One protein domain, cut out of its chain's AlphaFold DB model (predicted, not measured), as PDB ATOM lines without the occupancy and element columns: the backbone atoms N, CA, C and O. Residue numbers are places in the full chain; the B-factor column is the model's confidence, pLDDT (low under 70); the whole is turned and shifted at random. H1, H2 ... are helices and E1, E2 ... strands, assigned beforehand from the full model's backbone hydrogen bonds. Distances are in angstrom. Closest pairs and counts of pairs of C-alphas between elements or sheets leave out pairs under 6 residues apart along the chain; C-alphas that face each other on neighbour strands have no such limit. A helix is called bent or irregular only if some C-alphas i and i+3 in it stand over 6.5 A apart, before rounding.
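Overview. This is residues 2 to 178 of the 180 residues of an uncharacterized protein of Cardiobacterium sp (UniProt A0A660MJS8). A twisted sheet of six strands makes a wall with helices H2, H3 and H4 over one face and the other face bare, and the long helix H1 runs out beyond one end as an arm whose residues 2 to 11 stick out. The sheet curls round H4 on its E2 and E1 side, H2 crosses slantwise over E5, E4 and E3, and the small helix H5 packs on H1, off the sheet. The printed part has 177 residues with five named helices and six named strands, in the order H1 H2 H3 E1 E2 H4 E3 H5 E4 E5 E6. The sheet's order is E2 E1 E6 E5 E4 E3, mixed, and the class is mixed, helices and strands. The whole is only just compact, close to loose, with a radius of gyration of the C-alphas of 18.4 A, and it spans 71 by 35 by 25 A, the arm of H1 adding to the length.

Arrangement. Strand beside strand, the sheet runs E2, residues 66 to 72, E1, residues 51 to 63, E6, residues 165 to 177, E5, residues 145 to 157, E4, residues 121 to 130, and E3, residues 103 to 109. E2 and E3 are its edge strands. E1 and E6 are parallel at 8 degrees, with N 58 and O 169 2.8 A apart, within hydrogen-bond range. The other neighbour pairs are antiparallel, with such pairs as N 59 and O 70, 2.9 A, in the hairpin E1 and E2, and N 107 and O 125, 2.8 A, between E3 and E4. E4, E5 and E6 form a meander, each strand the antiparallel neighbour of the one before; N 126 and O 152 are 2.9 A apart, N 153 and O 170 2.8 A. E1 bends by 126 degrees at residue 54. H2, residues 25 to 42, H3, residues 44 to 50, and H4, residues 74 to 86, are on one face of the sheet, giving two layers, helices on one face of a sheet. H2 has a height over the sheet of 9.3 A and runs slantwise to the strands, at 54 degrees to E5 on the local plane. The closest C-alphas of H4 and E1 are those of Ala 55 and Lys 74, 5.9 A apart. H3 touches H4 at a shallow tilt of 27 degrees, opposite ways, closest at the C-alphas of Cys 48 and Cys 78, 5.3 A. H2 and H3 form a helical hairpin at a steep tilt of 41 degrees, closest at the C-alphas of Asn 39 and Leu 47, 5.8 A. H2 touches H4 with its residues 40 to 42 alone, closest at the C-alphas of Glu 41 and Ala 85, 4.7 A. H1, residues 2 to 22, touches H5, residues 114 to 118, with its residues 15 to 20 alone, closest at the C-alphas of Leu 16 and Trp 117, 5.9 A. H5 is not on the sheet, and H1 only just not, with 4 pairs of C-alphas within 10 A. Every O i to N i+4 pair is within hydrogen-bond range in H1, H3, H4 and H5, and 8 of 14 are in H2.

Along the chain. H1 begins at C-alpha 2 (-25.728, -28.141, -18.499) and is 30.3 A long. H2 measures 23.1 A, and is neither bent nor irregular, but only just: C-alphas 35 and 38 are 6.4 A apart. H3, H4 and H5 measure 10.2 A, 18.3 A and 6.8 A. E1 starts at C-alpha 51 (14.324, -21.972, -5.681) and measures 23.9 A, E2 18.4 A, E3 16.1 A, E4 29.1 A and E5 34.9 A. E6 measures 33.7 A and ends at C-alpha 177 (33.120, 1.756, -2.652).

Size, cuts and confidence. The two C-alphas farthest apart are those of Ile 2 and Asn 142, 71.2 A. Without residues 2 to 11 the body spans 56 by 34 by 24 A. The printed part has no cut. The links H4 to E3, 16 residues, and E4 to E5, 14 residues, are long. Mean pLDDT of the printed part is 91.8; residues 112, 114 and 117 are under 70.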
ATOM      1  N   ILE A   2     -25.859 -29.594 -18.780       82.25
ATOM      2  CA  ILE A   2     -25.728 -28.141 -18.499       82.25
ATOM      3  C   ILE A   2     -24.950 -27.848 -17.200       82.25
ATOM      4  O   ILE A   2     -24.005 -27.070 -17.218       82.25
ATOM      5  N   HIS A   3     -25.269 -28.534 -16.097       76.56
ATOM      6  CA  HIS A   3     -24.580 -28.355 -14.809       76.56
ATOM      7  C   HIS A   3     -23.071 -28.655 -14.865       76.56
ATOM      8  O   HIS A   3     -22.281 -27.955 -14.244       76.56
ATOM      9  N   ILE A   4     -22.659 -29.659 -15.647       83.69
ATOM     10  CA  ILE A   4     -21.239 -30.009 -15.825       83.69
ATOM     11  C   ILE A   4     -20.523 -28.905 -16.612       83.69
ATOM     12  O   ILE A   4     -19.419 -28.508 -16.260       83.69
ATOM     13  N   LEU A   5     -21.180 -28.363 -17.638       87.88
ATOM     14  CA  LEU A   5     -20.642 -27.282 -18.462       87.88
ATOM     15  C   LEU A   5     -20.440 -25.993 -17.648       87.88
ATOM     16  O   LEU A   5     -19.412 -25.338 -17.781       87.88
ATOM     17  N   ILE A   6     -21.376 -25.679 -16.745       88.94
ATOM     18  CA  ILE A   6     -21.261 -24.545 -15.814       88.94
ATOM     19  C   ILE A   6     -20.055 -24.720 -14.880       88.94
ATOM     20  O   ILE A   6     -19.287 -23.777 -14.701       88.94
ATOM     21  N   LEU A   7     -19.849 -25.915 -14.318       90.88
ATOM     22  CA  LEU A   7     -18.709 -26.183 -13.432       90.88
ATOM     23  C   LEU A   7     -17.362 -26.034 -14.153       90.88
ATOM     24  O   LEU A   7     -16.432 -25.463 -13.589       90.88
ATOM     25  N   ILE A   8     -17.269 -26.494 -15.405       88.50
ATOM     26  CA  ILE A   8     -16.063 -26.339 -16.231       88.50
ATOM     27  C   ILE A   8     -15.763 -24.856 -16.471       88.50
ATOM     28  O   ILE A   8     -14.627 -24.423 -16.282       88.50
ATOM     29  N   VAL A   9     -16.776 -24.066 -16.840       90.12
ATOM     30  CA  VAL A   9     -16.610 -22.622 -17.065       90.12
ATOM     31  C   VAL A   9     -16.175 -21.911 -15.785       90.12
ATOM     32  O   VAL A   9     -15.241 -21.115 -15.829       90.12
ATOM     33  N   LEU A  10     -16.793 -22.219 -14.641       90.44
ATOM     34  CA  LEU A  10     -16.409 -21.627 -13.357       90.44
ATOM     35  C   LEU A  10     -14.956 -21.949 -12.998       90.44
ATOM     36  O   LEU A  10     -14.208 -21.036 -12.661       90.44
ATOM     37  N   GLY A  11     -14.536 -23.210 -13.138       86.75
ATOM     38  CA  GLY A  11     -13.152 -23.610 -12.881       86.75
ATOM     39  C   GLY A  11     -12.151 -22.870 -13.772       86.75
ATOM     40  O   GLY A  11     -11.124 -22.397 -13.287       86.75
ATOM     41  N   LEU A  12     -12.477 -22.699 -15.054       88.06
ATOM     42  CA  LEU A  12     -11.631 -21.988 -16.012       88.06
ATOM     43  C   LEU A  12     -11.538 -20.487 -15.693       88.06
ATOM     44  O   LEU A  12     -10.448 -19.924 -15.707       88.06
ATOM     45  N   VAL A  13     -12.653 -19.849 -15.325       87.69
ATOM     46  CA  VAL A  13     -12.670 -18.440 -14.896       87.69
ATOM     47  C   VAL A  13     -11.857 -18.243 -13.619       87.69
ATOM     48  O   VAL A  13     -11.058 -17.311 -13.551       87.69
ATOM     49  N   THR A  14     -12.010 -19.121 -12.623       87.00
ATOM     50  CA  THR A  14     -11.207 -19.067 -11.393       87.00
ATOM     51  C   THR A  14      -9.718 -19.202 -11.697       87.00
ATOM     52  O   THR A  14      -8.916 -18.463 -11.131       87.00
ATOM     53  N   TYR A  15      -9.351 -20.097 -12.619       86.38
ATOM     54  CA  TYR A  15      -7.963 -20.300 -13.020       86.38
ATOM     55  C   TYR A  15      -7.357 -19.054 -13.677       86.38
ATOM     56  O   TYR A  15      -6.314 -18.563 -13.249       86.38
ATOM     57  N   LEU A  16      -8.049 -18.494 -14.670       84.88
ATOM     58  CA  LEU A  16      -7.596 -17.294 -15.374       84.88
ATOM     59  C   LEU A  16      -7.512 -16.084 -14.435       84.88
ATOM     60  O   LEU A  16      -6.550 -15.318 -14.495       84.88
ATOM     61  N   PHE A  17      -8.493 -15.926 -13.540       85.62
ATOM     62  CA  PHE A  17      -8.504 -14.842 -12.562       85.62
ATOM     63  C   PHE A  17      -7.340 -14.952 -11.572       85.62
ATOM     64  O   PHE A  17      -6.690 -13.944 -11.294       85.62
ATOM     65  N   HIS A  18      -7.034 -16.165 -11.091       87.38
ATOM     66  CA  HIS A  18      -5.877 -16.408 -10.231       87.38
ATOM     67  C   HIS A  18      -4.580 -15.956 -10.909       87.38
ATOM     68  O   HIS A  18      -3.895 -15.092 -10.368       87.38
ATOM     69  N   ASN A  19      -4.280 -16.460 -12.110       84.44
ATOM     70  CA  ASN A  19      -3.047 -16.112 -12.825       84.44
ATOM     71  C   ASN A  19      -2.965 -14.610 -13.130       84.44
ATOM     72  O   ASN A  19      -1.912 -13.987 -12.975       84.44
ATOM     73  N   TYR A  20      -4.085 -14.003 -13.535       83.12
ATOM     74  CA  TYR A  20      -4.146 -12.570 -13.804       83.12
ATOM     75  C   TYR A  20      -3.806 -11.737 -12.563       83.12
ATOM     76  O   TYR A  20      -2.993 -10.815 -12.646       83.12
ATOM     77  N   GLN A  21      -4.423 -12.053 -11.423       85.69
ATOM     78  CA  GLN A  21      -4.196 -11.342 -10.169       85.69
ATOM     79  C   GLN A  21      -2.774 -11.573  -9.655       85.69
ATOM     80  O   GLN A  21      -2.100 -10.616  -9.274       85.69
ATOM     81  N   GLU A  22      -2.311 -12.819  -9.685       87.56
ATOM     82  CA  GLU A  22      -1.049 -13.251  -9.092       87.56
ATOM     83  C   GLU A  22       0.170 -12.593  -9.742       87.56
ATOM     84  O   GLU A  22       1.100 -12.171  -9.051       87.56
ATOM     85  N   PHE A  23       0.132 -12.427 -11.065       87.81
ATOM     86  CA  PHE A  23       1.190 -11.761 -11.827       87.81
ATOM     87  C   PHE A  23       0.904 -10.279 -12.097       87.81
ATOM     88  O   PHE A  23       1.650  -9.618 -12.818       87.81
ATOM     89  N   SER A  24      -0.153  -9.713 -11.508       87.12
ATOM     90  CA  SER A  24      -0.367  -8.267 -11.563       87.12
ATOM     91  C   SER A  24       0.696  -7.529 -10.741       87.12
ATOM     92  O   SER A  24       1.127  -7.995  -9.683       87.12
ATOM     93  N   LEU A  25       1.085  -6.330 -11.191       87.06
ATOM     94  CA  LEU A  25       2.113  -5.517 -10.527       87.06
ATOM     95  C   LEU A  25       1.838  -5.296  -9.032       87.06
ATOM     96  O   LEU A  25       2.772  -5.315  -8.236       87.06
ATOM     97  N   GLY A  26       0.573  -5.114  -8.642       87.75
ATOM     98  CA  GLY A  26       0.190  -4.880  -7.246       87.75
ATOM     99  C   GLY A  26       0.452  -6.069  -6.316       87.75
ATOM    100  O   GLY A  26       0.684  -5.859  -5.130       87.75
ATOM    101  N   TYR A  27       0.456  -7.295  -6.848       90.00
ATOM    102  CA  TYR A  27       0.690  -8.521  -6.080       90.00
ATOM    103  C   TYR A  27       2.138  -8.990  -6.170       90.00
ATOM    104  O   TYR A  27       2.766  -9.291  -5.152       90.00
ATOM    105  N   ILE A  28       2.696  -9.022  -7.380       92.44
ATOM    106  CA  ILE A  28       4.000  -9.639  -7.603       92.44
ATOM    107  C   ILE A  28       5.168  -8.734  -7.204       92.44
ATOM    108  O   ILE A  28       6.197  -9.227  -6.745       92.44
ATOM    109  N   ARG A  29       5.018  -7.407  -7.314       94.31
ATOM    110  CA  ARG A  29       6.094  -6.471  -6.961       94.31
ATOM    111  C   ARG A  29       6.419  -6.496  -5.464       94.31
ATOM    112  O   ARG A  29       7.594  -6.677  -5.152       94.31
ATOM    113  N   PRO A  30       5.453  -6.391  -4.525       93.88
ATOM    114  CA  PRO A  30       5.756  -6.526  -3.097       93.88
ATOM    115  C   PRO A  30       6.417  -7.865  -2.756       93.88
ATOM    116  O   PRO A  30       7.364  -7.903  -1.969       93.88
ATOM    117  N   TRP A  31       5.963  -8.950  -3.395       95.00
ATOM    118  CA  TRP A  31       6.577 -10.266  -3.247       95.00
ATOM    119  C   TRP A  31       8.036 -10.260  -3.724       95.00
ATOM    120  O   TRP A  31       8.907 -10.673  -2.969       95.00
ATOM    121  N   ALA A  32       8.341  -9.720  -4.907       95.75
ATOM    122  CA  ALA A  32       9.710  -9.649  -5.424       95.75
ATOM    123  C   ALA A  32      10.628  -8.775  -4.548       95.75
ATOM    124  O   ALA A  32      11.768  -9.152  -4.273       95.75
ATOM    125  N   VAL A  33      10.123  -7.642  -4.046       95.19
ATOM    126  CA  VAL A  33      10.861  -6.771  -3.113       95.19
ATOM    127  C   VAL A  33      11.251  -7.540  -1.853       95.19
ATOM    128  O   VAL A  33      12.416  -7.533  -1.464       95.19
ATOM    129  N   GLN A  34      10.292  -8.207  -1.213       94.81
ATOM    130  CA  GLN A  34      10.526  -8.865   0.069       94.81
ATOM    131  C   GLN A  34      11.265 -10.196  -0.092       94.81
ATOM    132  O   GLN A  34      12.291 -10.432   0.544       94.81
ATOM    133  N   GLN A  35      10.725 -11.075  -0.929       95.69
ATOM    134  CA  GLN A  35      11.108 -12.479  -0.989       95.69
ATOM    135  C   GLN A  35      12.369 -12.709  -1.813       95.69
ATOM    136  O   GLN A  35      13.104 -13.655  -1.543       95.69
ATOM    137  N   VAL A  36      12.643 -11.827  -2.777       96.12
ATOM    138  CA  VAL A  36      13.786 -11.967  -3.677       96.12
ATOM    139  C   VAL A  36      14.867 -10.960  -3.335       96.12
ATOM    140  O   VAL A  36      15.974 -11.343  -2.971       96.12
ATOM    141  N   ASN A  37      14.554  -9.670  -3.414       95.12
ATOM    142  CA  ASN A  37      15.569  -8.633  -3.283       95.12
ATOM    143  C   ASN A  37      16.047  -8.435  -1.840       95.12
ATOM    144  O   ASN A  37      17.246  -8.422  -1.583       95.12
ATOM    145  N   PHE A  38      15.120  -8.300  -0.890       94.62
ATOM    146  CA  PHE A  38      15.459  -8.062   0.511       94.62
ATOM    147  C   PHE A  38      16.030  -9.313   1.184       94.62
ATOM    148  O   PHE A  38      17.058  -9.238   1.859       94.62
ATOM    149  N   ASN A  39      15.399 -10.476   0.980       95.88
ATOM    150  CA  ASN A  39      15.858 -11.730   1.579       95.88
ATOM    151  C   ASN A  39      17.239 -12.172   1.086       95.88
ATOM    152  O   ASN A  39      17.939 -12.807   1.865       95.88
ATOM    153  N   ARG A  40      17.669 -11.801  -0.128       95.38
ATOM    154  CA  ARG A  40      19.022 -12.109  -0.625       95.38
ATOM    155  C   ARG A  40      20.116 -11.724   0.383       95.38
ATOM    156  O   ARG A  40      21.051 -12.491   0.569       95.38
ATOM    157  N   GLU A  41      19.954 -10.611   1.099       95.00
ATOM    158  CA  GLU A  41      20.894 -10.158   2.132       95.00
ATOM    159  C   GLU A  41      20.343 -10.320   3.561       95.00
ATOM    160  O   GLU A  41      21.109 -10.547   4.498       95.00
ATOM    161  N   ALA A  42      19.028 -10.217   3.767       94.69
ATOM    162  CA  ALA A  42      18.428 -10.311   5.102       94.69
ATOM    163  C   ALA A  42      18.312 -11.756   5.618       94.69
ATOM    164  O   ALA A  42      18.610 -12.041   6.785       94.69
ATOM    165  N   ASN A  43      17.845 -12.657   4.750       96.62
ATOM    166  CA  ASN A  43      17.570 -14.058   5.043       96.62
ATOM    167  C   ASN A  43      17.816 -14.923   3.789       96.62
ATOM    168  O   ASN A  43      16.857 -15.350   3.136       96.62
ATOM    169  N   PRO A  44      19.089 -15.181   3.435       96.56
ATOM    170  CA  PRO A  44      19.442 -15.891   2.205       96.56
ATOM    171  C   PRO A  44      18.869 -17.313   2.148       96.56
ATOM    172  O   PRO A  44      18.613 -17.823   1.059       96.56
ATOM    173  N   GLN A  45      18.598 -17.939   3.302       96.94
ATOM    174  CA  GLN A  45      17.938 -19.243   3.349       96.94
ATOM    175  C   GLN A  45      16.496 -19.166   2.837       96.94
ATOM    176  O   GLN A  45      16.098 -20.002   2.038       96.94
ATOM    177  N   ALA A  46      15.741 -18.128   3.203       96.50
ATOM    178  CA  ALA A  46      14.385 -17.953   2.682       96.50
ATOM    179  C   ALA A  46      14.375 -17.757   1.156       96.50
ATOM    180  O   ALA A  46      13.485 -18.268   0.486       96.50
ATOM    181  N   LEU A  47      15.378 -17.075   0.587       97.31
ATOM    182  CA  LEU A  47      15.536 -17.002  -0.871       97.31
ATOM    183  C   LEU A  47      15.888 -18.373  -1.476       97.31
ATOM    184  O   LEU A  47      15.324 -18.760  -2.497       97.31
ATOM    185  N   CYS A  48      16.797 -19.120  -0.842       97.12
ATOM    186  CA  CYS A  48      17.141 -20.484  -1.249       97.12
ATOM    187  C   CYS A  48      15.907 -21.402  -1.276       97.12
ATOM    188  O   CYS A  48      15.734 -22.185  -2.213       97.12
ATOM    189  N   ASP A  49      15.020 -21.288  -0.287       97.12
ATOM    190  CA  ASP A  49      13.818 -22.116  -0.173       97.12
ATOM    191  C   ASP A  49      12.836 -21.880  -1.334       97.12
ATOM    192  O   ASP A  49      12.186 -22.827  -1.773       97.12
ATOM    193  N   LEU A  50      12.819 -20.671  -1.912       96.94
ATOM    194  CA  LEU A  50      12.005 -20.331  -3.087       96.94
ATOM    195  C   LEU A  50      12.511 -20.958  -4.389       96.94
ATOM    196  O   LEU A  50      11.733 -21.091  -5.335       96.94
ATOM    197  N   LEU A  51      13.795 -21.321  -4.483       97.94
ATOM    198  CA  LEU A  51      14.324 -21.972  -5.681       97.94
ATOM    199  C   LEU A  51      13.725 -23.377  -5.818       97.94
ATOM    200  O   LEU A  51      13.790 -24.186  -4.886       97.94
ATOM    201  N   ALA A  52      13.191 -23.695  -6.996       97.38
ATOM    202  CA  ALA A  52      12.782 -25.055  -7.324       97.38
ATOM    203  C   ALA A  52      13.997 -26.015  -7.279       97.38
ATOM    204  O   ALA A  52      15.132 -25.581  -7.504       97.38
ATOM    205  N   PRO A  53      13.808 -27.317  -6.988       96.62
ATOM    206  CA  PRO A  53      14.913 -28.283  -6.950       96.62
ATOM    207  C   PRO A  53      15.730 -28.352  -8.250       96.62
ATOM    208  O   PRO A  53      16.936 -28.575  -8.207       96.62
ATOM    209  N   ASP A  54      15.076 -28.132  -9.388       96.31
ATOM    210  CA  ASP A  54      15.618 -28.129 -10.748       96.31
ATOM    211  C   ASP A  54      15.888 -26.714 -11.294       96.31
ATOM    212  O   ASP A  54      16.108 -26.538 -12.493       96.31
ATOM    213  N   ALA A  55      15.881 -25.691 -10.431       97.56
ATOM    214  CA  ALA A  55      16.073 -24.313 -10.856       97.56
ATOM    215  C   ALA A  55      17.449 -24.087 -11.497       97.56
ATOM    216  O   ALA A  55      18.476 -24.535 -10.979       97.56
ATOM    217  N   THR A  56      17.470 -23.320 -12.588       98.25
ATOM    218  CA  THR A  56      18.710 -22.840 -13.211       98.25
ATOM    219  C   THR A  56      19.071 -21.469 -12.661       98.25
ATOM    220  O   THR A  56      18.253 -20.549 -12.699       98.25
ATOM    221  N   VAL A  57      20.306 -21.315 -12.188       98.50
ATOM    222  CA  VAL A  57      20.794 -20.087 -11.562       98.50
ATOM    223  C   VAL A  57      22.030 -19.562 -12.284       98.50
ATOM    224  O   VAL A  57      22.964 -20.315 -12.545       98.50
ATOM    225  N   ILE A  58      22.044 -18.264 -12.586       98.56
ATOM    226  CA  ILE A  58      23.159 -17.544 -13.203       98.56
ATOM    227  C   ILE A  58      23.531 -16.373 -12.296       98.56
ATOM    228  O   ILE A  58      22.716 -15.484 -12.055       98.56
ATOM    229  N   ILE A  59      24.772 -16.341 -11.818       98.38
ATOM    230  CA  ILE A  59      25.284 -15.272 -10.957       98.38
ATOM    231  C   ILE A  59      26.462 -14.585 -11.634       98.38
ATOM    232  O   ILE A  59      27.411 -15.239 -12.067       98.38
ATOM    233  N   LYS A  60      26.415 -13.254 -11.670       98.31
ATOM    234  CA  LYS A  60      27.532 -12.365 -12.005       98.31
ATOM    235  C   LYS A  60      27.586 -11.237 -10.987       98.31
ATOM    236  O   LYS A  60      26.996 -10.181 -11.194       98.31
ATOM    237  N   ASP A  61      28.274 -11.461  -9.881       97.81
ATOM    238  CA  ASP A  61      28.346 -10.498  -8.788       97.81
ATOM    239  C   ASP A  61      29.785 -10.056  -8.535       97.81
ATOM    240  O   ASP A  61      30.699 -10.874  -8.429       97.81
ATOM    241  N   GLN A  62      29.993  -8.747  -8.456       97.25
ATOM    242  CA  GLN A  62      31.298  -8.146  -8.240       97.25
ATOM    243  C   GLN A  62      31.197  -7.003  -7.235       97.25
ATOM    244  O   GLN A  62      30.504  -6.010  -7.464       97.25
ATOM    245  N   TYR A  63      31.965  -7.094  -6.152       94.12
ATOM    246  CA  TYR A  63      32.072  -6.030  -5.158       94.12
ATOM    247  C   TYR A  63      33.384  -6.133  -4.386       94.12
ATOM    248  O   TYR A  63      33.809  -7.215  -3.989       94.12
ATOM    249  N   THR A  64      34.022  -4.992  -4.115       87.69
ATOM    250  CA  THR A  64      35.357  -4.925  -3.485       87.69
ATOM    251  C   THR A  64      36.359  -5.876  -4.168       87.69
ATOM    252  O   THR A  64      36.693  -5.682  -5.335       87.69
ATOM    253  N   ARG A  65      36.814  -6.916  -3.461       87.12
ATOM    254  CA  ARG A  65      37.718  -7.976  -3.937       87.12
ATOM    255  C   ARG A  65      36.999  -9.266  -4.344       87.12
ATOM    256  O   ARG A  65      37.650 -10.182  -4.834       87.12
ATOM    257  N   TYR A  66      35.699  -9.365  -4.084       92.56
ATOM    258  CA  TYR A  66      34.905 -10.556  -4.355       92.56
ATOM    259  C   TYR A  66      34.352 -10.506  -5.776       92.56
ATOM    260  O   TYR A  66      33.879  -9.467  -6.249       92.56
ATOM    261  N   ARG A  67      34.428 -11.649  -6.456       95.88
ATOM    262  CA  ARG A  67      33.877 -11.844  -7.790       95.88
ATOM    263  C   ARG A  67      33.321 -13.257  -7.891       95.88
ATOM    264  O   ARG A  67      34.076 -14.218  -7.781       95.88
ATOM    265  N   TYR A  68      32.024 -13.347  -8.140       96.62
ATOM    266  CA  TYR A  68      31.294 -14.588  -8.356       96.62
ATOM    267  C   TYR A  68      30.783 -14.607  -9.790       96.62
ATOM    268  O   TYR A  68      30.107 -13.676 -10.229       96.62
ATOM    269  N   GLU A  69      31.121 -15.659 -10.524       97.19
ATOM    270  CA  GLU A  69      30.656 -15.866 -11.891       97.19
ATOM    271  C   GLU A  69      30.411 -17.358 -12.095       97.19
ATOM    272  O   GLU A  69      31.358 -18.134 -12.212       97.19
ATOM    273  N   PHE A  70      29.142 -17.771 -12.072       97.56
ATOM    274  CA  PHE A  70      28.777 -19.171 -12.276       97.56
ATOM    275  C   PHE A  70      27.377 -19.337 -12.869       97.56
ATOM    276  O   PHE A  70      26.499 -18.488 -12.706       97.56
ATOM    277  N   THR A  71      27.187 -20.487 -13.514       97.94
ATOM    278  CA  THR A  71      25.889 -21.018 -13.927       97.94
ATOM    279  C   THR A  71      25.734 -22.392 -13.293       97.94
ATOM    280  O   THR A  71      26.622 -23.232 -13.435       97.94
ATOM    281  N   GLY A  72      24.635 -22.614 -12.583       95.75
ATOM    282  CA  GLY A  72      24.474 -23.780 -11.727       95.75
ATOM    283  C   GLY A  72      23.037 -24.037 -11.300       95.75
ATOM    284  O   GLY A  72      22.094 -23.472 -11.850       95.75
ATOM    285  N   GLY A  73      22.888 -24.911 -10.307       96.75
ATOM    286  CA  GLY A  73      21.598 -25.267  -9.712       96.75
ATOM    287  C   GLY A  73      21.413 -24.723  -8.295       96.75
ATOM    288  O   GLY A  73      22.293 -24.056  -7.745       96.75
ATOM    289  N   LYS A  74      20.282 -25.077  -7.673       97.50
ATOM    290  CA  LYS A  74      19.894 -24.642  -6.320       97.50
ATOM    291  C   LYS A  74      21.012 -24.771  -5.278       97.50
ATOM    292  O   LYS A  74      21.275 -23.806  -4.574       97.50
ATOM    293  N   ALA A  75      21.693 -25.917  -5.191       96.62
ATOM    294  CA  ALA A  75      22.714 -26.149  -4.161       96.62
ATOM    295  C   ALA A  75      23.846 -25.102  -4.197       96.62
ATOM    296  O   ALA A  75      24.098 -24.433  -3.198       96.62
ATOM    297  N   GLN A  76      24.446 -24.895  -5.372       96.38
ATOM    298  CA  GLN A  76      25.513 -23.908  -5.581       96.38
ATOM    299  C   GLN A  76      25.015 -22.473  -5.354       96.38
ATOM    300  O   GLN A  76      25.713 -21.644  -4.777       96.38
ATOM    301  N   ALA A  77      23.782 -22.178  -5.775       97.38
ATOM    302  CA  ALA A  77      23.164 -20.876  -5.558       97.38
ATOM    303  C   ALA A  77      22.978 -20.546  -4.073       97.38
ATOM    304  O   ALA A  77      23.247 -19.423  -3.653       97.38
ATOM    305  N   CYS A  78      22.547 -21.521  -3.273       97.69
ATOM    306  CA  CYS A  78      22.331 -21.329  -1.845       97.69
ATOM    307  C   CYS A  78      23.645 -21.101  -1.089       97.69
ATOM    308  O   CYS A  78      23.697 -20.219  -0.233       97.69
ATOM    309  N   GLU A  79      24.712 -21.828  -1.442       97.44
ATOM    310  CA  GLU A  79      26.064 -21.565  -0.924       97.44
ATOM    311  C   GLU A  79      26.489 -20.122  -1.223       97.44
ATOM    312  O   GLU A  79      26.869 -19.388  -0.310       97.44
ATOM    313  N   TYR A  80      26.311 -19.680  -2.473       97.25
ATOM    314  CA  TYR A  80      26.593 -18.305  -2.882       97.25
ATOM    315  C   TYR A  80      25.772 -17.268  -2.101       97.25
ATOM    316  O   TYR A  80      26.339 -16.284  -1.631       97.25
ATOM    317  N   PHE A  81      24.455 -17.450  -1.943       97.69
ATOM    318  CA  PHE A  81      23.624 -16.473  -1.228       97.69
ATOM    319  C   PHE A  81      24.067 -16.315   0.227       97.69
ATOM    320  O   PHE A  81      24.151 -15.192   0.724       97.69
ATOM    321  N   ILE A  82      24.385 -17.424   0.900       97.25
ATOM    322  CA  ILE A  82      24.858 -17.417   2.288       97.25
ATOM    323  C   ILE A  82      26.221 -16.726   2.385       97.25
ATOM    324  O   ILE A  82      26.395 -15.836   3.221       97.25
ATOM    325  N   GLU A  83      27.172 -17.102   1.525       96.56
ATOM    326  CA  GLU A  83      28.511 -16.511   1.512       96.56
ATOM    327  C   GLU A  83      28.445 -15.009   1.216       96.56
ATOM    328  O   GLU A  83      28.957 -14.198   1.988       96.56
ATOM    329  N   SER A  84      27.745 -14.621   0.150       96.62
ATOM    330  CA  SER A  84      27.617 -13.226  -0.260       96.62
ATOM    331  C   SER A  84      26.942 -12.374   0.816       96.62
ATOM    332  O   SER A  84      27.454 -11.310   1.164       96.62
ATOM    333  N   ALA A  85      25.830 -12.836   1.398       96.69
ATOM    334  CA  ALA A  85      25.142 -12.109   2.464       96.69
ATOM    335  C   ALA A  85      26.026 -11.919   3.709       96.69
ATOM    336  O   ALA A  85      25.918 -10.896   4.381       96.69
ATOM    337  N   SER A  86      26.934 -12.860   4.000       96.25
ATOM    338  CA  SER A  86      27.841 -12.774   5.155       96.25
ATOM    339  C   SER A  86      28.832 -11.604   5.083       96.25
ATOM    340  O   SER A  86      29.360 -11.169   6.108       96.25
ATOM    341  N   HIS A  87      29.069 -11.058   3.886       96.12
ATOM    342  CA  HIS A  87      29.956  -9.914   3.690       96.12
ATOM    343  C   HIS A  87      29.318  -8.573   4.061       96.12
ATOM    344  O   HIS A  87      30.043  -7.583   4.209       96.12
ATOM    345  N   PHE A  88      27.999  -8.533   4.257       96.19
ATOM    346  CA  PHE A  88      27.237  -7.313   4.494       96.19
ATOM    347  C   PHE A  88      26.523  -7.332   5.844       96.19
ATOM    348  O   PHE A  88      26.113  -8.375   6.352       96.19
ATOM    349  N   HIS A  89      26.345  -6.153   6.436       95.75
ATOM    350  CA  HIS A  89      25.425  -6.014   7.561       95.75
ATOM    351  C   HIS A  89      24.001  -6.300   7.099       95.75
ATOM    352  O   HIS A  89      23.575  -5.838   6.038       95.75
ATOM    353  N   LYS A  90      23.244  -7.031   7.922       93.81
ATOM    354  CA  LYS A  90      21.860  -7.377   7.594       93.81
ATOM    355  C   LYS A  90      21.011  -6.111   7.461       93.81
ATOM    356  O   LYS A  90      20.934  -5.346   8.433       93.81
ATOM    357  N   PRO A  91      20.325  -5.901   6.323       90.12
ATOM    358  CA  PRO A  91      19.436  -4.762   6.176       90.12
ATOM    359  C   PRO A  91      18.277  -4.885   7.171       90.12
ATOM    360  O   PRO A  91      17.761  -5.974   7.423       90.12
ATOM    361  N   GLN A  92      17.871  -3.757   7.752       86.56
ATOM    362  CA  GLN A  92      16.745  -3.697   8.681       86.56
ATOM    363  C   GLN A  92      15.542  -3.043   7.993       86.56
ATOM    364  O   GLN A  92      15.712  -2.020   7.319       86.56
ATOM    365  N   PRO A  93      14.321  -3.581   8.164       86.88
ATOM    366  CA  PRO A  93      13.119  -2.880   7.733       86.88
ATOM    367  C   PRO A  93      12.961  -1.574   8.528       86.88
ATOM    368  O   PRO A  93      13.477  -1.422   9.639       86.88
ATOM    369  N   LYS A  94      12.222  -0.604   7.979       86.69
ATOM    370  CA  LYS A  94      11.886   0.619   8.724       86.69
ATOM    371  C   LYS A  94      10.988   0.290   9.926       86.69
ATOM    372  O   LYS A  94      10.357  -0.761   9.971       86.69
ATOM    373  N   LYS A  95      10.864   1.229  10.875       85.94
ATOM    374  CA  LYS A  95      10.089   1.064  12.129       85.94
ATOM    375  C   LYS A  95       8.650   0.552  11.943       85.94
ATOM    376  O   LYS A  95       8.123  -0.087  12.839       85.94
ATOM    377  N   ASN A  96       8.017   0.835  10.808       88.19
ATOM    378  CA  ASN A  96       6.665   0.383  10.463       88.19
ATOM    379  C   ASN A  96       6.636  -0.938   9.663       88.19
ATOM    380  O   ASN A  96       5.628  -1.239   9.034       88.19
ATOM    381  N   GLY A  97       7.743  -1.682   9.607       84.88
ATOM    382  CA  GLY A  97       7.888  -2.886   8.783       84.88
ATOM    383  C   GLY A  97       8.103  -2.609   7.292       84.88
ATOM    384  O   GLY A  97       8.259  -3.545   6.516       84.88
ATOM    385  N   TYR A  98       8.139  -1.339   6.872       86.81
ATOM    386  CA  TYR A  98       8.320  -0.987   5.468       86.81
ATOM    387  C   TYR A  98       9.728  -1.341   4.985       86.81
ATOM    388  O   TYR A  98      10.727  -0.842   5.514       86.81
ATOM    389  N   ILE A  99       9.790  -2.150   3.930       89.12
ATOM    390  CA  ILE A  99      11.011  -2.437   3.186       89.12
ATOM    391  C   ILE A  99      11.090  -1.431   2.033       89.12
ATOM    392  O   ILE A  99      10.168  -1.377   1.215       89.12
ATOM    393  N   PRO A 100      12.143  -0.599   1.962       81.31
ATOM    394  CA  PRO A 100      12.302   0.317   0.849       81.31
ATOM    395  C   PRO A 100      12.553  -0.459  -0.441       81.31
ATOM    396  O   PRO A 100      13.577  -1.119  -0.585       81.31
ATOM    397  N   ASP A 101      11.628  -0.325  -1.385       82.06
ATOM    398  CA  ASP A 101      11.847  -0.722  -2.769       82.06
ATOM    399  C   ASP A 101      12.714   0.348  -3.461       82.06
ATOM    400  O   ASP A 101      12.361   1.533  -3.475       82.06
ATOM    401  N   ARG A 102      13.876  -0.061  -3.982       86.19
ATOM    402  CA  ARG A 102      14.840   0.794  -4.694       86.19
ATOM    403  C   ARG A 102      14.929   0.462  -6.180       86.19
ATOM    404  O   ARG A 102      15.889   0.864  -6.837       86.19
ATOM    405  N   PHE A 103      13.923  -0.228  -6.709       92.56
ATOM    406  CA  PHE A 103      13.852  -0.528  -8.123       92.56
ATOM    407  C   PHE A 103      13.715   0.761  -8.934       92.56
ATOM    408  O   PHE A 103      12.767   1.530  -8.757       92.56
ATOM    409  N   THR A 104      14.658   0.988  -9.842       94.06
ATOM    410  CA  THR A 104      14.533   2.000 -10.895       94.06
ATOM    411  C   THR A 104      13.657   1.496 -12.030       94.06
ATOM    412  O   THR A 104      12.987   2.283 -12.690       94.06
ATOM    413  N   GLU A 105      13.627   0.178 -12.229       95.19
ATOM    414  CA  GLU A 105      12.811  -0.498 -13.229       95.19
ATOM    415  C   GLU A 105      12.252  -1.795 -12.644       95.19
ATOM    416  O   GLU A 105      12.955  -2.523 -11.942       95.19
ATOM    417  N   PHE A 106      10.989  -2.088 -12.948       95.81
ATOM    418  CA  PHE A 106      10.339  -3.352 -12.621       95.81
ATOM    419  C   PHE A 106       9.415  -3.729 -13.773       95.81
ATOM    420  O   PHE A 106       8.539  -2.949 -14.151       95.81
ATOM    421  N   LYS A 107       9.604  -4.922 -14.320       94.94
ATOM    422  CA  LYS A 107       8.851  -5.431 -15.461       94.94
ATOM    423  C   LYS A 107       8.350  -6.829 -15.151       94.94
ATOM    424  O   LYS A 107       9.072  -7.635 -14.569       94.94
ATOM    425  N   VAL A 108       7.118  -7.090 -15.563       93.00
ATOM    426  CA  VAL A 108       6.527  -8.425 -15.586       93.00
ATOM    427  C   VAL A 108       6.221  -8.711 -17.040       93.00
ATOM    428  O   VAL A 108       5.348  -8.073 -17.625       93.00
ATOM    429  N   ASP A 109       6.987  -9.616 -17.626       88.38
ATOM    430  CA  ASP A 109       6.750 -10.116 -18.964       88.38
ATOM    431  C   ASP A 109       5.765 -11.277 -18.875       88.38
ATOM    432  O   ASP A 109       6.076 -12.387 -18.435       88.38
ATOM    433  N   ARG A 110       4.534 -10.973 -19.281       76.88
ATOM    434  CA  ARG A 110       3.463 -11.940 -19.472       76.88
ATOM    435  C   ARG A 110       3.009 -11.847 -20.915       76.88
ATOM    436  O   ARG A 110       2.913 -10.765 -21.486       76.88
ATOM    437  N   GLU A 111       2.705 -12.991 -21.498       72.25
ATOM    438  CA  GLU A 111       2.066 -13.016 -22.800       72.25
ATOM    439  C   GLU A 111       0.602 -12.565 -22.655       72.25
ATOM    440  O   GLU A 111      -0.191 -13.201 -21.960       72.25
ATOM    441  N   ASP A 112       0.232 -11.451 -23.290       68.12
ATOM    442  CA  ASP A 112      -1.150 -10.953 -23.321       68.12
ATOM    443  C   ASP A 112      -1.948 -11.643 -24.446       68.12
ATOM    444  O   ASP A 112      -2.507 -11.013 -25.343       68.12
ATOM    445  N   SER A 113      -1.975 -12.976 -24.401       71.38
ATOM    446  CA  SER A 113      -2.765 -13.848 -25.274       71.38
ATOM    447  C   SER A 113      -3.613 -14.802 -24.424       71.38
ATOM    448  O   SER A 113      -3.356 -14.984 -23.232       71.38
ATOM    449  N   LEU A 114      -4.626 -15.440 -25.025       66.81
ATOM    450  CA  LEU A 114      -5.405 -16.483 -24.342       66.81
ATOM    451  C   LEU A 114      -4.496 -17.604 -23.817       66.81
ATOM    452  O   LEU A 114      -4.681 -18.048 -22.689       66.81
ATOM    453  N   GLU A 115      -3.493 -18.019 -24.595       70.88
ATOM    454  CA  GLU A 115      -2.487 -19.007 -24.178       70.88
ATOM    455  C   GLU A 115      -1.637 -18.486 -23.014       70.88
ATOM    456  O   GLU A 115      -1.367 -19.211 -22.056       70.88
ATOM    457  N   GLY A 116      -1.286 -17.201 -23.055       70.00
ATOM    458  CA  GLY A 116      -0.557 -16.512 -22.003       70.00
ATOM    459  C   GLY A 116      -1.290 -16.452 -20.666       70.00
ATOM    460  O   GLY A 116      -0.669 -16.610 -19.620       70.00
ATOM    461  N   TRP A 117      -2.617 -16.313 -20.669       68.81
ATOM    462  CA  TRP A 117      -3.412 -16.363 -19.436       68.81
ATOM    463  C   TRP A 117      -3.494 -17.769 -18.834       68.81
ATOM    464  O   TRP A 117      -3.720 -17.908 -17.627       68.81
ATOM    465  N   PHE A 118      -3.264 -18.813 -19.640       76.00
ATOM    466  CA  PHE A 118      -3.170 -20.174 -19.124       76.00
ATOM    467  C   PHE A 118      -1.828 -20.486 -18.455       76.00
ATOM    468  O   PHE A 118      -1.747 -21.457 -17.697       76.00
ATOM    469  N   LYS A 119      -0.792 -19.675 -18.688       82.00
ATOM    470  CA  LYS A 119       0.523 -19.873 -18.076       82.00
ATOM    471  C   LYS A 119       0.454 -19.572 -16.582       82.00
ATOM    472  O   LYS A 119       0.073 -18.484 -16.164       82.00
ATOM    473  N   ASP A 120       0.868 -20.549 -15.784       87.56
ATOM    474  CA  ASP A 120       1.038 -20.434 -14.334       87.56
ATOM    475  C   ASP A 120       2.417 -19.866 -13.968       87.56
ATOM    476  O   ASP A 120       2.908 -20.079 -12.861       87.56
ATOM    477  N   TYR A 121       3.068 -19.166 -14.900       91.31
ATOM    478  CA  TYR A 121       4.373 -18.562 -14.696       91.31
ATOM    479  C   TYR A 121       4.473 -17.185 -15.351       91.31
ATOM    480  O   TYR A 121       3.766 -16.885 -16.315       91.31
ATOM    481  N   ALA A 122       5.390 -16.366 -14.842       92.56
ATOM    482  CA  ALA A 122       5.764 -15.095 -15.445       92.56
ATOM    483  C   ALA A 122       7.265 -14.847 -15.302       92.56
ATOM    484  O   ALA A 122       7.881 -15.252 -14.309       92.56
ATOM    485  N   ASP A 123       7.821 -14.133 -16.275       95.06
ATOM    486  CA  ASP A 123       9.181 -13.624 -16.196       95.06
ATOM    487  C   ASP A 123       9.151 -12.231 -15.575       95.06
ATOM    488  O   ASP A 123       8.370 -11.360 -15.957       95.06
ATOM    489  N   ILE A 124       9.990 -12.015 -14.573       96.25
ATOM    490  CA  ILE A 124      10.067 -10.763 -13.832       96.25
ATOM    491  C   ILE A 124      11.496 -10.272 -13.925       96.25
ATOM    492  O   ILE A 124      12.430 -11.020 -13.647       96.25
ATOM    493  N   SER A 125      11.667  -8.999 -14.255       97.56
ATOM    494  CA  SER A 125      12.971  -8.349 -14.217       97.56
ATOM    495  C   SER A 125      12.906  -7.063 -13.420       97.56
ATOM    496  O   SER A 125      11.975  -6.273 -13.592       97.56
ATOM    497  N   PHE A 126      13.909  -6.818 -12.588       97.50
ATOM    498  CA  PHE A 126      14.031  -5.563 -11.866       97.50
ATOM    499  C   PHE A 126      15.478  -5.114 -11.735       97.50
ATOM    500  O   PHE A 126      16.395  -5.931 -11.632       97.50
ATOM    501  N   THR A 127      15.659  -3.796 -11.734       97.50
ATOM    502  CA  THR A 127      16.960  -3.129 -11.672       97.50
ATOM    503  C   THR A 127      16.988  -2.203 -10.469       97.50
ATOM    504  O   THR A 127      16.046  -1.439 -10.269       97.50
ATOM    505  N   GLU A 128      18.072  -2.228  -9.702       95.12
ATOM    506  CA  GLU A 128      18.379  -1.226  -8.682       95.12
ATOM    507  C   GLU A 128      19.586  -0.403  -9.121       95.12
ATOM    508  O   GLU A 128      20.589  -0.952  -9.575       95.12
ATOM    509  N   ASP A 129      19.508   0.911  -8.932       94.88
ATOM    510  CA  ASP A 129      20.633   1.829  -9.096       94.88
ATOM    511  C   ASP A 129      20.800   2.625  -7.805       94.88
ATOM    512  O   ASP A 129      20.122   3.626  -7.547       94.88
ATOM    513  N   ILE A 130      21.670   2.122  -6.938       92.19
ATOM    514  CA  ILE A 130      21.979   2.759  -5.669       92.19
ATOM    515  C   ILE A 130      23.160   3.683  -5.921       92.19
ATOM    516  O   ILE A 130      24.291   3.226  -6.001       92.19
ATOM    517  N   SER A 131      22.901   4.982  -6.025       89.12
ATOM    518  CA  SER A 131      23.931   6.022  -6.179       89.12
ATOM    519  C   SER A 131      24.112   6.887  -4.926       89.12
ATOM    520  O   SER A 131      25.101   7.605  -4.799       89.12
ATOM    521  N   TYR A 132      23.175   6.808  -3.977       87.50
ATOM    522  CA  TYR A 132      23.193   7.584  -2.739       87.50
ATOM    523  C   TYR A 132      23.733   6.762  -1.565       87.50
ATOM    524  O   TYR A 132      23.209   5.685  -1.268       87.50
ATOM    525  N   TYR A 133      24.742   7.293  -0.868       86.69
ATOM    526  CA  TYR A 133      25.502   6.560   0.152       86.69
ATOM    527  C   TYR A 133      24.622   5.960   1.263       86.69
ATOM    528  O   TYR A 133      24.840   4.820   1.659       86.69
ATOM    529  N   SER A 134      23.580   6.660   1.731       87.38
ATOM    530  CA  SER A 134      22.725   6.171   2.828       87.38
ATOM    531  C   SER A 134      21.895   4.934   2.472       87.38
ATOM    532  O   SER A 134      21.245   4.367   3.347       87.38
ATOM    533  N   TYR A 135      21.864   4.545   1.197       87.50
ATOM    534  CA  TYR A 135      21.187   3.341   0.715       87.50
ATOM    535  C   TYR A 135      22.156   2.244   0.277       87.50
ATOM    536  O   TYR A 135      21.699   1.184  -0.142       87.50
ATOM    537  N   GLY A 136      23.466   2.488   0.362       90.25
ATOM    538  CA  GLY A 136      24.482   1.498   0.033       90.25
ATOM    539  C   GLY A 136      24.479   0.305   0.987       90.25
ATOM    540  O   GLY A 136      24.022   0.389   2.130       90.25
ATOM    541  N   LEU A 137      25.032  -0.811   0.516       93.19
ATOM    542  CA  LEU A 137      25.281  -1.985   1.347       93.19
ATOM    543  C   LEU A 137      26.562  -1.771   2.149       93.19
ATOM    544  O   LEU A 137      27.595  -1.416   1.585       93.19
ATOM    545  N   VAL A 138      26.507  -1.989   3.462       94.38
ATOM    546  CA  VAL A 138      27.653  -1.771   4.356       94.38
ATOM    547  C   VAL A 138      28.363  -3.094   4.610       94.38
ATOM    548  O   VAL A 138      27.725  -4.063   5.022       94.38
ATOM    549  N   THR A 139      29.675  -3.145   4.386       94.88
ATOM    550  CA  THR A 139      30.469  -4.361   4.617       94.88
ATOM    551  C   THR A 139      30.716  -4.613   6.104       94.88
ATOM    552  O   THR A 139      30.963  -3.684   6.871       94.88
ATOM    553  N   VAL A 140      30.721  -5.882   6.524       94.81
ATOM    554  CA  VAL A 140      30.985  -6.250   7.933       94.81
ATOM    555  C   VAL A 140      32.443  -5.999   8.318       94.81
ATOM    556  O   VAL A 140      32.730  -5.544   9.421       94.81
ATOM    557  N   LYS A 141      33.381  -6.301   7.411       90.44
ATOM    558  CA  LYS A 141      34.817  -6.307   7.718       90.44
ATOM    559  C   LYS A 141      35.385  -4.907   7.981       90.44
ATOM    560  O   LYS A 141      36.175  -4.748   8.905       90.44
ATOM    561  N   ASN A 142      34.996  -3.926   7.164       89.00
ATOM    562  CA  ASN A 142      35.601  -2.591   7.153       89.00
ATOM    563  C   ASN A 142      34.578  -1.454   7.318       89.00
ATOM    564  O   ASN A 142      34.973  -0.291   7.306       89.00
ATOM    565  N   ASN A 143      33.278  -1.753   7.452       92.50
ATOM    566  CA  ASN A 143      32.207  -0.748   7.428       92.50
ATOM    567  C   ASN A 143      32.231   0.144   6.170       92.50
ATOM    568  O   ASN A 143      31.829   1.306   6.199       92.50
ATOM    569  N   GLU A 144      32.691  -0.399   5.044       93.00
ATOM    570  CA  GLU A 144      32.671   0.308   3.767       93.00
ATOM    571  C   GLU A 144      31.252   0.309   3.210       93.00
ATOM    572  O   GLU A 144      30.627  -0.746   3.085       93.00
ATOM    573  N   THR A 145      30.765   1.483   2.827       94.88
ATOM    574  CA  THR A 145      29.505   1.614   2.099       94.88
ATOM    575  C   THR A 145      29.752   1.388   0.617       94.88
ATOM    576  O   THR A 145      30.498   2.135  -0.020       94.88
ATOM    577  N   LEU A 146      29.098   0.375   0.058       95.38
ATOM    578  CA  LEU A 146      29.147   0.064  -1.360       95.38
ATOM    579  C   LEU A 146      27.857   0.494  -2.051       95.38
ATOM    580  O   LEU A 146      26.751   0.206  -1.591       95.38
ATOM    581  N   ILE A 147      28.018   1.161  -3.184       95.50
ATOM    582  CA  ILE A 147      26.944   1.650  -4.044       95.50
ATOM    583  C   ILE A 147      27.111   1.051  -5.440       95.50
ATOM    584  O   ILE A 147      28.200   0.603  -5.800       95.50
ATOM    585  N   GLY A 148      26.060   1.017  -6.245       95.00
ATOM    586  CA  GLY A 148      26.146   0.484  -7.597       95.00
ATOM    587  C   GLY A 148      24.827  -0.053  -8.111       95.00
ATOM    588  O   GLY A 148      23.759   0.288  -7.607       95.00
ATOM    589  N   LYS A 149      24.926  -0.896  -9.140       96.00
ATOM    590  CA  LYS A 149      23.760  -1.399  -9.861       96.00
ATOM    591  C   LYS A 149      23.591  -2.891  -9.669       96.00
ATOM    592  O   LYS A 149      24.571  -3.642  -9.691       96.00
ATOM    593  N   SER A 150      22.343  -3.300  -9.518       96.69
ATOM    594  CA  SER A 150      21.927  -4.693  -9.527       96.69
ATOM    595  C   SER A 150      20.828  -4.872 -10.571       96.69
ATOM    596  O   SER A 150      20.043  -3.963 -10.829       96.69
ATOM    597  N   HIS A 151      20.791  -6.030 -11.204       98.19
ATOM    598  CA  HIS A 151      19.743  -6.420 -12.123       98.19
ATOM    599  C   HIS A 151      19.436  -7.893 -11.889       98.19
ATOM    600  O   HIS A 151      20.334  -8.738 -11.885       98.19
ATOM    601  N   THR A 152      18.164  -8.183 -11.661       98.25
ATOM    602  CA  THR A 152      17.673  -9.526 -11.370       98.25
ATOM    603  C   THR A 152      16.611  -9.890 -12.390       98.25
ATOM    604  O   THR A 152      15.700  -9.101 -12.628       98.25
ATOM    605  N   LYS A 153      16.705 -11.090 -12.959       98.38
ATOM    606  CA  LYS A 153      15.649 -11.723 -13.749       98.38
ATOM    607  C   LYS A 153      15.261 -13.033 -13.092       98.38
ATOM    608  O   LYS A 153      16.128 -13.808 -12.703       98.38
ATOM    609  N   ILE A 154      13.969 -13.285 -12.975       98.12
ATOM    610  CA  ILE A 154      13.448 -14.530 -12.429       98.12
ATOM    611  C   ILE A 154      12.283 -15.029 -13.266       98.12
ATOM    612  O   ILE A 154      11.455 -14.235 -13.702       98.12
ATOM    613  N   THR A 155      12.182 -16.344 -13.416       97.19
ATOM    614  CA  THR A 155      10.941 -16.989 -13.848       97.19
ATOM    615  C   THR A 155      10.246 -17.515 -12.603       97.19
ATOM    616  O   THR A 155      10.789 -18.369 -11.896       97.19
ATOM    617  N   VAL A 156       9.059 -16.984 -12.313       95.62
ATOM    618  CA  VAL A 156       8.255 -17.375 -11.151       95.62
ATOM    619  C   VAL A 156       7.122 -18.259 -11.613       95.62
ATOM    620  O   VAL A 156       6.316 -17.833 -12.431       95.62
ATOM    621  N   LYS A 157       7.026 -19.453 -11.037       94.44
ATOM    622  CA  LYS A 157       5.892 -20.354 -11.201       94.44
ATOM    623  C   LYS A 157       4.983 -20.262  -9.983       94.44
ATOM    624  O   LYS A 157       5.451 -20.399  -8.852       94.44
ATOM    625  N   SER A 158       3.692 -20.066 -10.213       90.56
ATOM    626  CA  SER A 158       2.665 -19.941  -9.181       90.56
ATOM    627  C   SER A 158       1.438 -20.793  -9.514       90.56
ATOM    628  O   SER A 158       0.429 -20.277  -9.994       90.56
ATOM    629  N   PRO A 159       1.507 -22.118  -9.303       85.31
ATOM    630  CA  PRO A 159       0.362 -22.987  -9.518       85.31
ATOM    631  C   PRO A 159      -0.721 -22.717  -8.471       85.31
ATOM    632  O   PRO A 159      -0.419 -22.474  -7.300       85.31
ATOM    633  N   ILE A 160      -1.988 -22.874  -8.855       81.88
ATOM    634  CA  ILE A 160      -3.109 -22.719  -7.918       81.88
ATOM    635  C   ILE A 160      -2.929 -23.657  -6.719       81.88
ATOM    636  O   ILE A 160      -2.636 -24.845  -6.880       81.88
ATOM    637  N   PHE A 161      -3.131 -23.113  -5.516       79.44
ATOM    638  CA  PHE A 161      -2.999 -23.810  -4.230       79.44
ATOM    639  C   PHE A 161      -1.577 -24.272  -3.877       79.44
ATOM    640  O   PHE A 161      -1.413 -25.077  -2.961       79.44
ATOM    641  N   LYS A 162      -0.549 -23.774  -4.569       85.88
ATOM    642  CA  LYS A 162       0.856 -24.021  -4.231       85.88
ATOM    643  C   LYS A 162       1.580 -22.709  -3.972       85.88
ATOM    644  O   LYS A 162       1.170 -21.652  -4.440       85.88
ATOM    645  N   GLU A 163       2.662 -22.789  -3.211       87.12
ATOM    646  CA  GLU A 163       3.543 -21.643  -3.030       87.12
ATOM    647  C   GLU A 163       4.292 -21.322  -4.327       87.12
ATOM    648  O   GLU A 163       4.596 -22.205  -5.137       87.12
ATOM    649  N   LYS A 164       4.594 -20.033  -4.501       92.00
ATOM    650  CA  LYS A 164       5.411 -19.542  -5.606       92.00
ATOM    651  C   LYS A 164       6.810 -20.144  -5.523       92.00
ATOM    652  O   LYS A 164       7.423 -20.152  -4.460       92.00
ATOM    653  N   THR A 165       7.340 -20.561  -6.665       96.44
ATOM    654  CA  THR A 165       8.719 -21.047  -6.790       96.44
ATOM    655  C   THR A 165       9.432 -20.345  -7.932       96.44
ATOM    656  O   THR A 165       8.808 -19.891  -8.890       96.44
ATOM    657  N   ILE A 166      10.751 -20.242  -7.828       98.00
ATOM    658  CA  ILE A 166      11.620 -19.665  -8.848       98.00
ATOM    659  C   ILE A 166      12.289 -20.816  -9.598       98.00
ATOM    660  O   ILE A 166      13.030 -21.598  -9.002       98.00
ATOM    661  N   THR A 167      12.027 -20.928 -10.898       97.75
ATOM    662  CA  THR A 167      12.605 -21.970 -11.769       97.75
ATOM    663  C   THR A 167      13.825 -21.472 -12.543       97.75
ATOM    664  O   THR A 167      14.680 -22.261 -12.944       97.75
ATOM    665  N   HIS A 168      13.946 -20.157 -12.710       98.25
ATOM    666  CA  HIS A 168      15.123 -19.505 -13.265       98.25
ATOM    667  C   HIS A 168      15.469 -18.277 -12.430       98.25
ATOM    668  O   HIS A 168      14.574 -17.502 -12.100       98.25
ATOM    669  N   TYR A 169      16.746 -18.097 -12.098       98.50
ATOM    670  CA  TYR A 169      17.246 -16.933 -11.372       98.50
ATOM    671  C   TYR A 169      18.534 -16.435 -12.017       98.50
ATOM    672  O   TYR A 169      19.552 -17.118 -11.993       98.50
ATOM    673  N   GLU A 170      18.517 -15.227 -12.555       98.62
ATOM    674  CA  GLU A 170      19.704 -14.533 -13.027       98.62
ATOM    675  C   GLU A 170      19.913 -13.280 -12.183       98.62
ATOM    676  O   GLU A 170      19.022 -12.440 -12.060       98.62
ATOM    677  N   PHE A 171      21.110 -13.134 -11.625       98.50
ATOM    678  CA  PHE A 171      21.488 -11.961 -10.855       98.50
ATOM    679  C   PHE A 171      22.821 -11.414 -11.321       98.50
ATOM    680  O   PHE A 171      23.835 -12.113 -11.352       98.50
ATOM    681  N   GLN A 172      22.805 -10.131 -11.654       98.50
ATOM    682  CA  GLN A 172      23.980  -9.376 -12.025       98.50
ATOM    683  C   GLN A 172      24.114  -8.186 -11.089       98.50
ATOM    684  O   GLN A 172      23.189  -7.386 -10.967       98.50
ATOM    685  N   ARG A 173      25.261  -8.034 -10.436       97.75
ATOM    686  CA  ARG A 173      25.520  -6.892  -9.564       97.75
ATOM    687  C   ARG A 173      26.961  -6.437  -9.672       97.75
ATOM    688  O   ARG A 173      27.892  -7.232  -9.745       97.75
ATOM    689  N   LYS A 174      27.133  -5.118  -9.671       97.56
ATOM    690  CA  LYS A 174      28.435  -4.474  -9.567       97.56
ATOM    691  C   LYS A 174      28.357  -3.352  -8.547       97.56
ATOM    692  O   LYS A 174      27.677  -2.355  -8.786       97.56
ATOM    693  N   LEU A 175      29.077  -3.514  -7.441       96.31
ATOM    694  CA  LEU A 175      29.197  -2.502  -6.400       96.31
ATOM    695  C   LEU A 175      30.614  -1.937  -6.345       96.31
ATOM    696  O   LEU A 175      31.605  -2.651  -6.505       96.31
ATOM    697  N   VAL A 176      30.699  -0.643  -6.071       95.44
ATOM    698  CA  VAL A 176      31.935   0.102  -5.858       95.44
ATOM    699  C   VAL A 176      31.878   0.791  -4.503       95.44
ATOM    700  O   VAL A 176      30.800   1.136  -4.016       95.44
ATOM    701  N   GLN A 177      33.037   0.985  -3.884       93.88
ATOM    702  CA  GLN A 177      33.120   1.756  -2.652       93.88
ATOM    703  C   GLN A 177      32.690   3.197  -2.928       93.88
ATOM    704  O   GLN A 177      33.174   3.826  -3.870       93.88
ATOM    705  N   TYR A 178      31.783   3.715  -2.103       90.88
ATOM    706  CA  TYR A 178      31.461   5.131  -2.122       90.88
ATOM    707  C   TYR A 178      32.686   5.927  -1.655       90.88
ATOM    708  O   TYR A 178      33.130   5.773  -0.517       90.88
TER     709      TYR A 178